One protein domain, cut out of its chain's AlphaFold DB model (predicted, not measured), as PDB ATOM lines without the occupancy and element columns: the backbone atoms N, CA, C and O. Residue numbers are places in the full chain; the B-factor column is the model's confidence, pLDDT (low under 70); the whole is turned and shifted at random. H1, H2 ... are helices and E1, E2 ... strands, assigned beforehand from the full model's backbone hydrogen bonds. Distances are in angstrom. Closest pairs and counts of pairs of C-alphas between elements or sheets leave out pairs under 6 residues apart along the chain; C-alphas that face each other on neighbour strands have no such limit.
ATOM      1  N   ALA A   2     -22.302  31.770  39.479       87.06
ATOM      2  CA  ALA A   2     -21.802  33.158  39.348       87.06
ATOM      3  C   ALA A   2     -21.979  33.769  37.943       87.06
ATOM      4  O   ALA A   2     -22.471  34.885  37.789       87.06
ATOM      5  N   LYS A   3     -21.654  32.988  36.903       89.00
ATOM      6  CA  LYS A   3     -21.846  33.372  35.498       89.00
ATOM      7  C   LYS A   3     -23.303  33.719  35.178       89.00
ATOM      8  O   LYS A   3     -23.553  34.678  34.457       89.00
ATOM      9  N   THR A   4     -24.254  32.942  35.694       89.88
ATOM     10  CA  THR A   4     -25.686  33.142  35.442       89.88
ATOM     11  C   THR A   4     -26.176  34.426  36.106       89.88
ATOM     12  O   THR A   4     -26.847  35.213  35.453       89.88
ATOM     13  N   VAL A   5     -25.758  34.696  37.348       88.50
ATOM     14  CA  VAL A   5     -26.080  35.945  38.065       88.50
ATOM     15  C   VAL A   5     -25.541  37.160  37.312       88.50
ATOM     16  O   VAL A   5     -26.298  38.074  36.994       88.50
ATOM     17  N   ALA A   6     -24.256  37.136  36.942       90.62
ATOM     18  CA  ALA A   6     -23.642  38.215  36.173       90.62
ATOM     19  C   ALA A   6     -24.335  38.420  34.816       90.62
ATOM     20  O   ALA A   6     -24.557  39.553  34.392       90.62
ATOM     21  N   LYS A   7     -24.736  37.326  34.154       90.81
ATOM     22  CA  LYS A   7     -25.508  37.381  32.911       90.81
ATOM     23  C   LYS A   7     -26.873  38.040  33.138       90.81
ATOM     24  O   LYS A   7     -27.233  38.900  32.343       90.81
ATOM     25  N   SER A   8     -27.610  37.699  34.192       88.56
ATOM     26  CA  SER A   8     -28.905  38.326  34.502       88.56
ATOM     27  C   SER A   8     -28.772  39.830  34.761       88.56
ATOM     28  O   SER A   8     -29.500  40.619  34.159       88.56
ATOM     29  N   SER A   9     -27.789  40.250  35.566       88.75
ATOM     30  CA  SER A   9     -27.499  41.675  35.795       88.75
ATOM     31  C   SER A   9     -27.101  42.400  34.507       88.75
ATOM     32  O   SER A   9     -27.558  43.512  34.250       88.75
ATOM     33  N   TRP A  10     -26.307  41.752  33.649       88.44
ATOM     34  CA  TRP A  10     -25.965  42.292  32.334       88.44
ATOM     35  C   TRP A  10     -27.210  42.542  31.475       88.44
ATOM     36  O   TRP A  10     -27.349  43.629  30.920       88.44
ATOM     37  N   HIS A  11     -28.147  41.587  31.406       90.38
ATOM     38  CA  HIS A  11     -29.381  41.759  30.628       90.38
ATOM     39  C   HIS A  11     -30.185  42.973  31.111       90.38
ATOM     40  O   HIS A  11     -30.597  43.782  30.282       90.38
ATOM     41  N   LEU A  12     -30.321  43.178  32.426       87.50
ATOM     42  CA  LEU A  12     -30.977  44.376  32.970       87.50
ATOM     43  C   LEU A  12     -30.280  45.664  32.506       87.50
ATOM     44  O   LEU A  12     -30.922  46.587  32.007       87.50
ATOM     45  N   HIS A  13     -28.952  45.714  32.581       88.00
ATOM     46  CA  HIS A  13     -28.204  46.903  32.184       88.00
ATOM     47  C   HIS A  13     -28.229  47.207  30.684       88.00
ATOM     48  O   HIS A  13     -28.145  48.392  30.324       88.00
ATOM     49  N   THR A  14     -28.362  46.188  29.822       90.75
ATOM     50  CA  THR A  14     -28.477  46.383  28.364       90.75
ATOM     51  C   THR A  14     -29.729  47.159  27.973       90.75
ATOM     52  O   THR A  14     -29.669  47.975  27.060       90.75
ATOM     53  N   VAL A  15     -30.827  46.995  28.714       89.62
ATOM     54  CA  VAL A  15     -32.077  47.753  28.522       89.62
ATOM     55  C   VAL A  15     -32.149  48.989  29.425       89.62
ATOM     56  O   VAL A  15     -33.222  49.509  29.705       89.62
ATOM     57  N   SER A  16     -30.996  49.448  29.924       86.25
ATOM     58  CA  SER A  16     -30.890  50.575  30.854       86.25
ATOM     59  C   SER A  16     -31.732  50.437  32.122       86.25
ATOM     60  O   SER A  16     -32.048  51.432  32.765       86.25
ATOM     61  N   TRP A  17     -32.006  49.205  32.547       87.88
ATOM     62  CA  TRP A  17     -32.631  48.915  33.828       87.88
ATOM     63  C   TRP A  17     -31.580  48.815  34.933       87.88
ATOM     64  O   TRP A  17     -30.453  48.344  34.726       87.88
ATOM     65  N   ILE A  18     -31.949  49.280  36.120       85.69
ATOM     66  CA  ILE A  18     -31.135  49.205  37.330       85.69
ATOM     67  C   ILE A  18     -31.906  48.401  38.368       85.69
ATOM     68  O   ILE A  18     -33.098  48.640  38.550       85.69
ATOM     69  N   HIS A  19     -31.235  47.490  39.072       81.06
ATOM     70  CA  HIS A  19     -31.867  46.653  40.083       81.06
ATOM     71  C   HIS A  19     -31.946  47.318  41.467       81.06
ATOM     72  O   HIS A  19     -32.941  47.123  42.161       81.06
ATOM     73  N   LYS A  20     -30.927  48.089  41.887       79.12
ATOM     74  CA  LYS A  20     -30.866  48.799  43.194       79.12
ATOM     75  C   LYS A  20     -30.892  47.894  44.437       79.12
ATOM     76  O   LYS A  20     -30.988  48.385  45.560       79.12
ATOM     77  N   GLY A  21     -30.793  46.583  44.250       82.25
ATOM     78  CA  GLY A  21     -30.993  45.595  45.308       82.25
ATOM     79  C   GLY A  21     -30.220  44.307  45.065       82.25
ATOM     80  O   GLY A  21     -30.651  43.253  45.515       82.25
ATOM     81  N   VAL A  22     -29.117  44.352  44.317       85.88
ATOM     82  CA  VAL A  22     -28.289  43.162  44.099       85.88
ATOM     83  C   VAL A  22     -27.631  42.768  45.425       85.88
ATOM     84  O   VAL A  22     -26.857  43.532  45.992       85.88
ATOM     85  N   ARG A  23     -27.972  41.584  45.936       89.19
ATOM     86  CA  ARG A  23     -27.445  40.998  47.181       89.19
ATOM     87  C   ARG A  23     -27.634  39.486  47.155       89.19
ATOM     88  O   ARG A  23     -28.515  39.000  46.446       89.19
ATOM     89  N   SER A  24     -26.879  38.741  47.957       87.62
ATOM     90  CA  SER A  24     -26.985  37.274  47.991       87.62
ATOM     91  C   SER A  24     -28.362  36.779  48.438       87.62
ATOM     92  O   SER A  24     -28.860  35.815  47.869       87.62
ATOM     93  N   LYS A  25     -29.058  37.490  49.339       89.19
ATOM     94  CA  LYS A  25     -30.460  37.177  49.703       89.19
ATOM     95  C   LYS A  25     -31.461  37.306  48.549       89.19
ATOM     96  O   LYS A  25     -32.525  36.701  48.600       89.19
ATOM     97  N   ASN A  26     -31.124  38.077  47.519       90.38
ATOM     98  CA  ASN A  26     -31.961  38.260  46.338       90.38
ATOM     99  C   ASN A  26     -31.614  37.269  45.217       90.38
ATOM    100  O   ASN A  26     -32.123  37.392  44.105       90.38
ATOM    101  N   ILE A  27     -30.762  36.279  45.494       90.56
ATOM    102  CA  ILE A  27     -30.443  35.187  44.580       90.56
ATOM    103  C   ILE A  27     -31.059  33.916  45.143       90.56
ATOM    104  O   ILE A  27     -30.658  33.434  46.199       90.56
ATOM    105  N   VAL A  28     -32.035  33.375  44.422       91.38
ATOM    106  CA  VAL A  28     -32.770  32.180  44.840       91.38
ATOM    107  C   VAL A  28     -32.506  31.015  43.901       91.38
ATOM    108  O   VAL A  28     -32.343  31.181  42.689       91.38
ATOM    109  N   PHE A  29     -32.484  29.822  44.481       90.50
ATOM    110  CA  PHE A  29     -32.369  28.557  43.769       90.50
ATOM    111  C   PHE A  29     -33.706  27.846  43.849       90.50
ATOM    112  O   PHE A  29     -34.342  27.828  44.904       90.50
ATOM    113  N   LEU A  30     -34.147  27.292  42.725       88.19
ATOM    114  CA  LEU A  30     -35.391  26.542  42.684       88.19
ATOM    115  C   LEU A  30     -35.124  25.092  43.068       88.19
ATOM    116  O   LEU A  30     -34.116  24.501  42.673       88.19
ATOM    117  N   THR A  31     -36.054  24.523  43.822       89.50
ATOM    118  CA  THR A  31     -36.039  23.105  44.165       89.50
ATOM    119  C   THR A  31     -36.816  22.329  43.106       89.50
ATOM    120  O   THR A  31     -37.942  22.691  42.758       89.50
ATOM    121  N   LYS A  32     -36.212  21.266  42.579       85.75
ATOM    122  CA  LYS A  32     -36.847  20.321  41.659       85.75
ATOM    123  C   LYS A  32     -37.856  19.440  42.402       85.75
ATOM    124  O   LYS A  32     -37.878  19.374  43.631       85.75
ATOM    125  N   LEU A  33     -38.703  18.745  41.642       85.00
ATOM    126  CA  LEU A  33     -39.753  17.864  42.179       85.00
ATOM    127  C   LEU A  33     -39.206  16.717  43.045       85.00
ATOM    128  O   LEU A  33     -39.919  16.187  43.889       85.00
ATOM    129  N   ASP A  34     -37.942  16.354  42.850       88.25
ATOM    130  CA  ASP A  34     -37.215  15.341  43.614       88.25
ATOM    131  C   ASP A  34     -36.543  15.905  44.880       88.25
ATOM    132  O   ASP A  34     -35.718  15.231  45.489       88.25
ATOM    133  N   THR A  35     -36.879  17.136  45.284       84.19
ATOM    134  CA  THR A  35     -36.294  17.882  46.414       84.19
ATOM    135  C   THR A  35     -34.823  18.281  46.243       84.19
ATOM    136  O   THR A  35     -34.221  18.827  47.170       84.19
ATOM    137  N   THR A  36     -34.242  18.092  45.055       88.12
ATOM    138  CA  THR A  36     -32.886  18.567  44.757       88.12
ATOM    139  C   THR A  36     -32.886  20.062  44.441       88.12
ATOM    140  O   THR A  36     -33.781  20.577  43.772       88.12
ATOM    141  N   VAL A  37     -31.883  20.791  44.931       86.88
ATOM    142  CA  VAL A  37     -31.725  22.227  44.652       86.88
ATOM    143  C   VAL A  37     -30.940  22.409  43.356       86.88
ATOM    144  O   VAL A  37     -29.847  21.862  43.208       86.88
ATOM    145  N   ASP A  38     -31.477  23.194  42.420       86.94
ATOM    146  CA  ASP A  38     -30.787  23.524  41.174       86.94
ATOM    147  C   ASP A  38     -29.853  24.729  41.356       86.94
ATOM    148  O   ASP A  38     -30.285  25.883  41.336       86.94
ATOM    149  N   PHE A  39     -28.554  24.458  41.516       84.62
ATOM    150  CA  PHE A  39     -27.510  25.485  41.634       84.62
ATOM    151  C   PHE A  39     -27.030  26.054  40.284       84.62
ATOM    152  O   PHE A  39     -26.305  27.064  40.243       84.62
ATOM    153  N   ASP A  40     -27.423  25.439  39.168       85.56
ATOM    154  CA  ASP A  40     -27.010  25.858  37.830       85.56
ATOM    155  C   ASP A  40     -27.834  27.050  37.339       85.56
ATOM    156  O   ASP A  40     -27.299  27.943  36.662       85.56
ATOM    157  N   THR A  41     -29.095  27.128  37.771       87.12
ATOM    158  CA  THR A  41     -30.043  28.188  37.406       87.12
ATOM    159  C   THR A  41     -30.458  29.057  38.603       87.12
ATOM    160  O   THR A  41     -31.592  28.954  39.080       87.12
ATOM    161  N   PRO A  42     -29.580  29.948  39.108       90.38
ATOM    162  CA  PRO A  42     -29.992  30.971  40.063       90.38
ATOM    163  C   PRO A  42     -30.932  31.986  39.406       90.38
ATOM    164  O   PRO A  42     -30.715  32.404  38.266       90.38
ATOM    165  N   HIS A  43     -31.921  32.441  40.167       89.00
ATOM    166  CA  HIS A  43     -32.867  33.476  39.765       89.00
ATOM    167  C   HIS A  43     -32.655  34.726  40.619       89.00
ATOM    168  O   HIS A  43     -32.480  34.638  41.833       89.00
ATOM    169  N   LEU A  44     -32.654  35.890  39.969       89.50
ATOM    170  CA  LEU A  44     -32.514  37.183  40.630       89.50
ATOM    171  C   LEU A  44     -33.911  37.739  40.939       89.50
ATOM    172  O   LEU A  44     -34.733  37.874  40.033       89.50
ATOM    173  N   ILE A  45     -34.172  38.031  42.209       90.06
ATOM    174  CA  ILE A  45     -35.436  38.577  42.725       90.06
ATOM    175  C   ILE A  45     -35.200  39.930  43.417       90.06
ATOM    176  O   ILE A  45     -34.078  40.415  43.476       90.06
ATOM    177  N   GLY A  46     -36.246  40.547  43.977       83.56
ATOM    178  CA  GLY A  46     -36.104  41.810  44.715       83.56
ATOM    179  C   GLY A  46     -36.083  43.046  43.814       83.56
ATOM    180  O   GLY A  46     -35.359  44.006  44.068       83.56
ATOM    181  N   LEU A  47     -36.896  43.027  42.757       83.06
ATOM    182  CA  LEU A  47     -37.053  44.114  41.786       83.06
ATOM    183  C   LEU A  47     -37.896  45.299  42.303       83.06
ATOM    184  O   LEU A  47     -38.298  46.145  41.506       83.06
ATOM    185  N   GLU A  48     -38.156  45.389  43.612       81.38
ATOM    186  CA  GLU A  48     -39.073  46.377  44.211       81.38
ATOM    187  C   GLU A  48     -38.649  47.832  43.955       81.38
ATOM    188  O   GLU A  48     -39.487  48.704  43.741       81.38
ATOM    189  N   TYR A  49     -37.338  48.081  43.912       78.75
ATOM    190  CA  TYR A  49     -36.760  49.394  43.612       78.75
ATOM    191  C   TYR A  49     -36.140  49.462  42.218       78.75
ATOM    192  O   TYR A  49     -35.439  50.429  41.895       78.75
ATOM    193  N   SER A  50     -36.366  48.429  41.407       83.75
ATOM    194  CA  SER A  50     -35.824  48.371  40.064       83.75
ATOM    195  C   SER A  50     -36.572  49.338  39.151       83.75
ATOM    196  O   SER A  50     -37.778  49.542  39.290       83.75
ATOM    197  N   ARG A  51     -35.843  50.002  38.259       84.25
ATOM    198  CA  ARG A  51     -36.388  51.082  37.425       84.25
ATOM    199  C   ARG A  51     -35.495  51.350  36.229       84.25
ATOM    200  O   ARG A  51     -34.322  50.952  36.225       84.25
ATOM    201  N   HIS A  52     -36.007  52.104  35.263       86.44
ATOM    202  CA  HIS A  52     -35.180  52.592  34.174       86.44
ATOM    203  C   HIS A  52     -34.181  53.639  34.694       86.44
ATOM    204  O   HIS A  52     -34.460  54.421  35.608       86.44
ATOM    205  N   ASN A  53     -32.977  53.650  34.123       82.44
ATOM    206  CA  ASN A  53     -31.885  54.523  34.545       82.44
ATOM    207  C   ASN A  53     -32.258  56.003  34.452       82.44
ATOM    208  O   ASN A  53     -31.746  56.787  35.251       82.44
ATOM    209  N   ASP A  54     -33.151  56.362  33.526       81.00
ATOM    210  CA  ASP A  54     -33.539  57.745  33.224       81.00
ATOM    211  C   ASP A  54     -34.712  58.251  34.078       81.00
ATOM    212  O   ASP A  54     -34.876  59.464  34.230       81.00
ATOM    213  N   GLU A  64     -32.758  51.644  56.020       65.12
ATOM    214  CA  GLU A  64     -31.955  51.735  57.248       65.12
ATOM    215  C   GLU A  64     -31.401  50.371  57.682       65.12
ATOM    216  O   GLU A  64     -30.627  50.292  58.627       65.12
ATOM    217  N   ASP A  65     -31.762  49.293  56.977       76.19
ATOM    218  CA  ASP A  65     -31.234  47.956  57.219       76.19
ATOM    219  C   ASP A  65     -29.704  47.939  56.987       76.19
ATOM    220  O   ASP A  65     -29.239  48.028  55.836       76.19
ATOM    221  N   PRO A  66     -28.894  47.793  58.055       75.94
ATOM    222  CA  PRO A  66     -27.440  47.823  57.954       75.94
ATOM    223  C   PRO A  66     -26.910  46.688  57.072       75.94
ATOM    224  O   PRO A  66     -25.910  46.866  56.379       75.94
ATOM    225  N   GLU A  67     -27.606  45.549  57.003       79.06
ATOM    226  CA  GLU A  67     -27.209  44.428  56.154       79.06
ATOM    227  C   GLU A  67     -27.369  44.762  54.664       79.06
ATOM    228  O   GLU A  67     -26.548  44.350  53.844       79.06
ATOM    229  N   LYS A  68     -28.400  45.530  54.292       79.25
ATOM    230  CA  LYS A  68     -28.579  46.021  52.913       79.25
ATOM    231  C   LYS A  68     -27.531  47.064  52.555       79.25
ATOM    232  O   LYS A  68     -27.039  47.063  51.424       79.25
ATOM    233  N   ASN A  69     -27.172  47.923  53.508       81.94
ATOM    234  CA  ASN A  69     -26.176  48.973  53.303       81.94
ATOM    235  C   ASN A  69     -24.771  48.419  53.023       81.94
ATOM    236  O   ASN A  69     -24.038  49.033  52.249       81.94
ATOM    237  N   LEU A  70     -24.432  47.218  53.514       85.06
ATOM    238  CA  LEU A  70     -23.164  46.545  53.187       85.06
ATOM    239  C   LEU A  70     -22.950  46.336  51.680       85.06
ATOM    240  O   LEU A  70     -21.819  46.388  51.205       85.06
ATOM    241  N   TYR A  71     -24.025  46.117  50.917       85.56
ATOM    242  CA  TYR A  71     -23.941  45.886  49.473       85.56
ATOM    243  C   TYR A  71     -23.919  47.186  48.666       85.56
ATOM    244  O   TYR A  71     -23.724  47.147  47.449       85.56
ATOM    245  N   ARG A  72     -24.150  48.343  49.296       85.75
ATOM    246  CA  ARG A  72     -24.264  49.628  48.602       85.75
ATOM    247  C   ARG A  72     -22.904  50.274  48.400       85.75
ATOM    248  O   ARG A  72     -22.006  50.163  49.230       85.75
ATOM    249  N   HIS A  73     -22.789  50.984  47.282       85.44
ATOM    250  CA  HIS A  73     -21.636  51.828  46.993       85.44
ATOM    251  C   HIS A  73     -21.492  52.930  48.054       85.44
ATOM    252  O   HIS A  73     -22.503  53.428  48.540       85.44
ATOM    253  N   LEU A  74     -20.257  53.350  48.351       81.00
ATOM    254  CA  LEU A  74     -19.940  54.341  49.395       81.00
ATOM    255  C   LEU A  74     -20.734  55.653  49.250       81.00
ATOM    256  O   LEU A  74     -21.204  56.199  50.236       81.00
ATOM    257  N   GLU A  75     -20.965  56.125  48.018       77.62
ATOM    258  CA  GLU A  75     -21.782  57.331  47.742       77.62
ATOM    259  C   GLU A  75     -23.266  57.206  48.150       77.62
ATOM    260  O   GLU A  75     -24.000  58.198  48.167       77.62
ATOM    261  N   TRP A  76     -23.707  55.977  48.414       73.88
ATOM    262  CA  TRP A  76     -25.070  55.564  48.742       73.88
ATOM    263  C   TRP A  76     -25.159  54.848  50.102       73.88
ATOM    264  O   TRP A  76     -26.199  54.266  50.416       73.88
ATOM    265  N   GLN A  77     -24.086  54.865  50.896       73.19
ATOM    266  CA  GLN A  77     -24.114  54.475  52.304       73.19
ATOM    267  C   GLN A  77     -24.498  55.713  53.128       73.19
ATOM    268  O   GLN A  77     -23.741  56.680  53.174       73.19
ATOM    269  N   GLY A  78     -25.697  55.706  53.717       66.81
ATOM    270  CA  GLY A  78     -26.284  56.874  54.383       66.81
ATOM    271  C   GLY A  78     -27.140  57.743  53.440       66.81
ATOM    272  O   GLY A  78     -27.654  57.239  52.431       66.81
ATOM    273  N   PRO A  79     -27.337  59.040  53.743       66.69
ATOM    274  CA  PRO A  79     -28.175  59.924  52.940       66.69
ATOM    275  C   PRO A  79     -27.672  60.007  51.488       66.69
ATOM    276  O   PRO A  79     -26.513  60.360  51.257       66.69
ATOM    277  N   PRO A  80     -28.515  59.701  50.485       68.81
ATOM    278  CA  PRO A  80     -28.091  59.637  49.092       68.81
ATOM    279  C   PRO A  80     -27.613  61.004  48.598       68.81
ATOM    280  O   PRO A  80     -28.395  61.939  48.434       68.81
ATOM    281  N   SER A  81     -26.312  61.092  48.326       68.19
ATOM    282  CA  SER A  81     -25.647  62.313  47.854       68.19
ATOM    283  C   SER A  81     -25.733  62.490  46.332       68.19
ATOM    284  O   SER A  81     -25.678  63.607  45.818       68.19
ATOM    285  N   THR A  82     -25.894  61.387  45.592       76.31
ATOM    286  CA  THR A  82     -25.880  61.359  44.124       76.31
ATOM    287  C   THR A  82     -27.028  60.530  43.556       76.31
ATOM    288  O   THR A  82     -27.671  59.755  44.255       76.31
ATOM    289  N   ARG A  83     -27.313  60.673  42.255       79.25
ATOM    290  CA  ARG A  83     -28.265  59.813  41.527       79.25
ATOM    291  C   ARG A  83     -27.744  58.371  41.484       79.25
ATOM    292  O   ARG A  83     -26.562  58.158  41.225       79.25
ATOM    293  N   PHE A  84     -28.618  57.374  41.651       80.38
ATOM    294  CA  PHE A  84     -28.207  55.971  41.535       80.38
ATOM    295  C   PHE A  84     -27.875  55.654  40.074       80.38
ATOM    296  O   PHE A  84     -28.707  55.901  39.199       80.38
ATOM    297  N   LYS A  85     -26.688  55.096  39.824       83.44
ATOM    298  CA  LYS A  85     -26.167  54.768  38.489       83.44
ATOM    299  C   LYS A  85     -25.977  53.260  38.335       83.44
ATOM    300  O   LYS A  85     -25.869  52.539  39.324       83.44
ATOM    301  N   LYS A  86     -25.833  52.795  37.090       85.75
ATOM    302  CA  LYS A  86     -25.477  51.396  36.775       85.75
ATOM    303  C   LYS A  86     -24.198  50.932  37.493       85.75
ATOM    304  O   LYS A  86     -24.118  49.785  37.910       85.75
ATOM    305  N   SER A  87     -23.228  51.830  37.700       87.44
ATOM    306  CA  SER A  87     -21.986  51.535  38.433       87.44
ATOM    307  C   SER A  87     -22.223  51.088  39.876       87.44
ATOM    308  O   SER A  87     -21.488  50.241  40.371       87.44
ATOM    309  N   HIS A  88     -23.253  51.611  40.544       88.50
ATOM    310  CA  HIS A  88     -23.582  51.205  41.911       88.50
ATOM    311  C   HIS A  88     -24.146  49.781  41.947       88.50
ATOM    312  O   HIS A  88     -23.811  49.016  42.842       88.50
ATOM    313  N   ASP A  89     -24.934  49.399  40.941       86.88
ATOM    314  CA  ASP A  89     -25.444  48.029  40.794       86.88
ATOM    315  C   ASP A  89     -24.303  47.040  40.485       86.88
ATOM    316  O   ASP A  89     -24.262  45.936  41.028       86.88
ATOM    317  N   LEU A  90     -23.325  47.461  39.667       89.88
ATOM    318  CA  LEU A  90     -22.113  46.681  39.392       89.88
ATOM    319  C   LEU A  90     -21.233  46.506  40.633       89.88
ATOM    320  O   LEU A  90     -20.653  45.437  40.810       89.88
ATOM    321  N   TYR A  91     -21.146  47.521  41.496       91.38
ATOM    322  CA  TYR A  91     -20.455  47.407  42.781       91.38
ATOM    323  C   TYR A  91     -21.096  46.316  43.647       91.38
ATOM    324  O   TYR A  91     -20.413  45.391  44.085       91.38
ATOM    325  N   SER A  92     -22.421  46.363  43.812       90.38
ATOM    326  CA  SER A  92     -23.176  45.348  44.552       90.38
ATOM    327  C   SER A  92     -23.022  43.948  43.944       90.38
ATOM    328  O   SER A  92     -22.824  42.973  44.671       90.38
ATOM    329  N   LEU A  93     -23.034  43.833  42.610       92.12
ATOM    330  CA  LEU A  93     -22.748  42.578  41.909       92.12
ATOM    331  C   LEU A  93     -21.333  42.065  42.209       92.12
ATOM    332  O   LEU A  93     -21.160  40.873  42.446       92.12
ATOM    333  N   GLY A  94     -20.330  42.944  42.220       92.19
ATOM    334  CA  GLY A  94     -18.953  42.592  42.562       92.19
ATOM    335  C   GLY A  94     -18.840  41.999  43.965       92.19
ATOM    336  O   GLY A  94     -18.176  40.981  44.149       92.19
ATOM    337  N   LEU A  95     -19.553  42.575  44.935       93.06
ATOM    338  CA  LEU A  95     -19.599  42.048  46.296       93.06
ATOM    339  C   LEU A  95     -20.277  40.676  46.371       93.06
ATOM    340  O   LEU A  95     -19.764  39.779  47.027       93.06
ATOM    341  N   VAL A  96     -21.373  40.466  45.642       92.00
ATOM    342  CA  VAL A  96     -22.001  39.137  45.543       92.00
ATOM    343  C   VAL A  96     -21.052  38.118  44.905       92.00
ATOM    344  O   VAL A  96     -20.951  36.985  45.366       92.00
ATOM    345  N   LEU A  97     -20.324  38.494  43.850       91.94
ATOM    346  CA  LEU A  97     -19.331  37.612  43.232       91.94
ATOM    347  C   LEU A  97     -18.185  37.284  44.201       91.94
ATOM    348  O   LEU A  97     -17.709  36.148  44.210       91.94
ATOM    349  N   LEU A  98     -17.782  38.244  45.038       92.56
ATOM    350  CA  LEU A  98     -16.816  38.028  46.113       92.56
ATOM    351  C   LEU A  98     -17.339  37.014  47.140       92.56
ATOM    352  O   LEU A  98     -16.608  36.090  47.489       92.56
ATOM    353  N   GLU A  99     -18.596  37.128  47.576       92.25
ATOM    354  CA  GLU A  99     -19.210  36.147  48.486       92.25
ATOM    355  C   GLU A  99     -19.196  34.737  47.897       92.25
ATOM    356  O   GLU A  99     -18.898  33.775  48.603       92.25
ATOM    357  N   ILE A 100     -19.461  34.607  46.592       89.88
ATOM    358  CA  ILE A 100     -19.400  33.317  45.896       89.88
ATOM    359  C   ILE A 100     -17.962  32.780  45.854       89.88
ATOM    360  O   ILE A 100     -17.760  31.579  46.007       89.88
ATOM    361  N   GLY A 101     -16.964  33.646  45.658       89.88
ATOM    362  CA  GLY A 101     -15.553  33.250  45.613       89.88
ATOM    363  C   GLY A 101     -14.980  32.840  46.974       89.88
ATOM    364  O   GLY A 101     -14.188  31.905  47.046       89.88
ATOM    365  N   VAL A 102     -15.388  33.519  48.048       90.88
ATOM    366  CA  VAL A 102     -14.920  33.264  49.426       90.88
ATOM    367  C   VAL A 102     -15.803  32.242  50.156       90.88
ATOM    368  O   VAL A 102     -15.403  31.695  51.182       90.88
ATOM    369  N   TRP A 103     -17.000  31.971  49.630       90.25
ATOM    370  CA  TRP A 103     -18.034  31.132  50.243       90.25
ATOM    371  C   TRP A 103     -18.428  31.585  51.660       90.25
ATOM    372  O   TRP A 103     -18.691  30.784  52.559       90.25
ATOM    373  N   LYS A 104     -18.444  32.905  51.869       89.12
ATOM    374  CA  LYS A 104     -18.845  33.572  53.115       89.12
ATOM    375  C   LYS A 104     -19.692  34.788  52.775       89.12
ATOM    376  O   LYS A 104     -19.427  35.458  51.782       89.12
ATOM    377  N   THR A 105     -20.678  35.087  53.616       88.69
ATOM    378  CA  THR A 105     -21.468  36.314  53.477       88.69
ATOM    379  C   THR A 105     -20.618  37.540  53.807       88.69
ATOM    380  O   THR A 105     -19.693  37.460  54.620       88.69
ATOM    381  N   LEU A 106     -20.954  38.695  53.236       86.38
ATOM    382  CA  LEU A 106     -20.292  39.966  53.522       86.38
ATOM    383  C   LEU A 106     -20.320  40.289  55.009       86.38
ATOM    384  O   LEU A 106     -19.306  40.725  55.534       86.38
ATOM    385  N   GLY A 107     -21.432  40.020  55.701       84.94
ATOM    386  CA  GLY A 107     -21.511  40.206  57.152       84.94
ATOM    387  C   GLY A 107     -20.414  39.433  57.892       84.94
ATOM    388  O   GLY A 107     -19.707  40.004  58.719       84.94
ATOM    389  N   ASN A 108     -20.184  38.171  57.515       85.25
ATOM    390  CA  ASN A 108     -19.127  37.351  58.108       85.25
ATOM    391  C   ASN A 108     -17.725  37.832  57.707       85.25
ATOM    392  O   ASN A 108     -16.807  37.799  58.527       85.25
ATOM    393  N   ILE A 109     -17.537  38.271  56.458       84.31
ATOM    394  CA  ILE A 109     -16.257  38.813  55.972       84.31
ATOM    395  C   ILE A 109     -15.898  40.082  56.754       84.31
ATOM    396  O   ILE A 109     -14.789  40.184  57.277       84.31
ATOM    397  N   VAL A 110     -16.844  41.013  56.882       83.94
ATOM    398  CA  VAL A 110     -16.668  42.272  57.615       83.94
ATOM    399  C   VAL A 110     -16.394  41.993  59.087       83.94
ATOM    400  O   VAL A 110     -15.415  42.506  59.606       83.94
ATOM    401  N   GLN A 111     -17.150  41.107  59.740       79.19
ATOM    402  CA  GLN A 111     -16.912  40.756  61.145       79.19
ATOM    403  C   GLN A 111     -15.533  40.115  61.384       79.19
ATOM    404  O   GLN A 111     -14.923  40.328  62.428       79.19
ATOM    405  N   THR A 112     -15.023  39.346  60.416       76.19
ATOM    406  CA  THR A 112     -13.702  38.701  60.514       76.19
ATOM    407  C   THR A 112     -12.553  39.710  60.387       76.19
ATOM    408  O   THR A 112     -11.513  39.534  61.017       76.19
ATOM    409  N   HIS A 113     -12.715  40.755  59.567       67.56
ATOM    410  CA  HIS A 113     -11.653  41.725  59.255       67.56
ATOM    411  C   HIS A 113     -11.792  43.072  59.974       67.56
ATOM    412  O   HIS A 113     -10.824  43.823  60.067       67.56
ATOM    413  N   MET A 114     -12.975  43.357  60.496       62.34
ATOM    414  CA  MET A 114     -13.304  44.510  61.315       62.34
ATOM    415  C   MET A 114     -14.089  43.983  62.520       62.34
ATOM    416  O   MET A 114     -15.315  44.124  62.564       62.34
TER     417      MET A 114
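AT A GLANCE: This is residues 2 to 54 and 64 to 114 of the 127 residues of a protein of Zopfia rhizophila CBS 207.26 (UniProt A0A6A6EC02). A two-stranded antiparallel hairpin, E1 and E2, reaches away from a pair of helices, H1 and H3, that lie side by side and run opposite ways; H4 turns off steeply after H3. The hairpin's turn and the loop of residues 70 to 85 lie at opposite ends of the longest axis, and the unnamed stretch of residues 15 to 26 passes close to the middle. The printed part has 104 residues, with four named helices and two named strands in the order H1 E1 E2 H2 H3 H4; its class is mixed, helices and strands. It is compact, with a radius of gyration of the C-alphas of 14.5 A, and its C-alphas span 48 by 38 by 21 A.

HOW THE PARTS SIT: Strands E1, residues 27 to 31, and E2, residues 37 to 44, form a hairpin, antiparallel, with 141 degrees between their directions. N 28 and O 43 are 2.9 A apart and N 38 and O 30 are 3.0 A apart, both within hydrogen-bond range. E2 bends by 93 degrees at residue 40. Helix H1, residues 2 to 14, has 7 pairs of C-alphas within 8 A of E2, the closest being those of Val 5 and Pro 42, 6.6 A apart. H1 touches H3, residues 86 to 102, at a shallow tilt of 4 degrees, opposite ways; their closest C-alphas, of Ala 2 and Leu 97, are 6.4 A apart. H4, residues 106 to 113, is close to H3 but not clearly touching, at a steep tilt of 66 degrees, the same way; the closest C-alphas are those of Glu 99 and Leu 106, 6.4 A apart. H2, residues 66 to 69, is close to H4 but not clearly touching, with the C-alphas of Glu 67 and Gly 107 closest at 7.2 A. H2 and H3 are apart, and so are H1 and H4. Residues 17 to 18 pair with residues 51 to 52, antiparallel. In H1, H3 and H4 every O i to N i+4 pair is within hydrogen-bond range; H2 is too short for such a pair.

IN THESE COORDINATES: E1 begins at C-alpha 27, (-30.443, 35.187, 44.580), and is 13.3 A long; E2 measures 15.5 A. H1 begins at C-alpha 2, (-21.802, 33.158, 39.348), and measures 18.4 A. H3, the longest helix, measures 24.5 A. H2 measures 5.0 A. H4 measures 10.5 A and ends at C-alpha 113, (-11.653, 41.725, 59.255).

THE WHOLE: The two C-alphas farthest apart, of Asp 34 and Ser 81, are 48.6 A from each other. Residues 55 to 63 are not printed, and C-alphas 54 and 64 are 24.8 A apart across this cut. The links H1 to E1 and H2 to H3 are long. The mean pLDDT of the printed part is 84.8; residues 64, 78 to 81 and 113 to 114 are under 70.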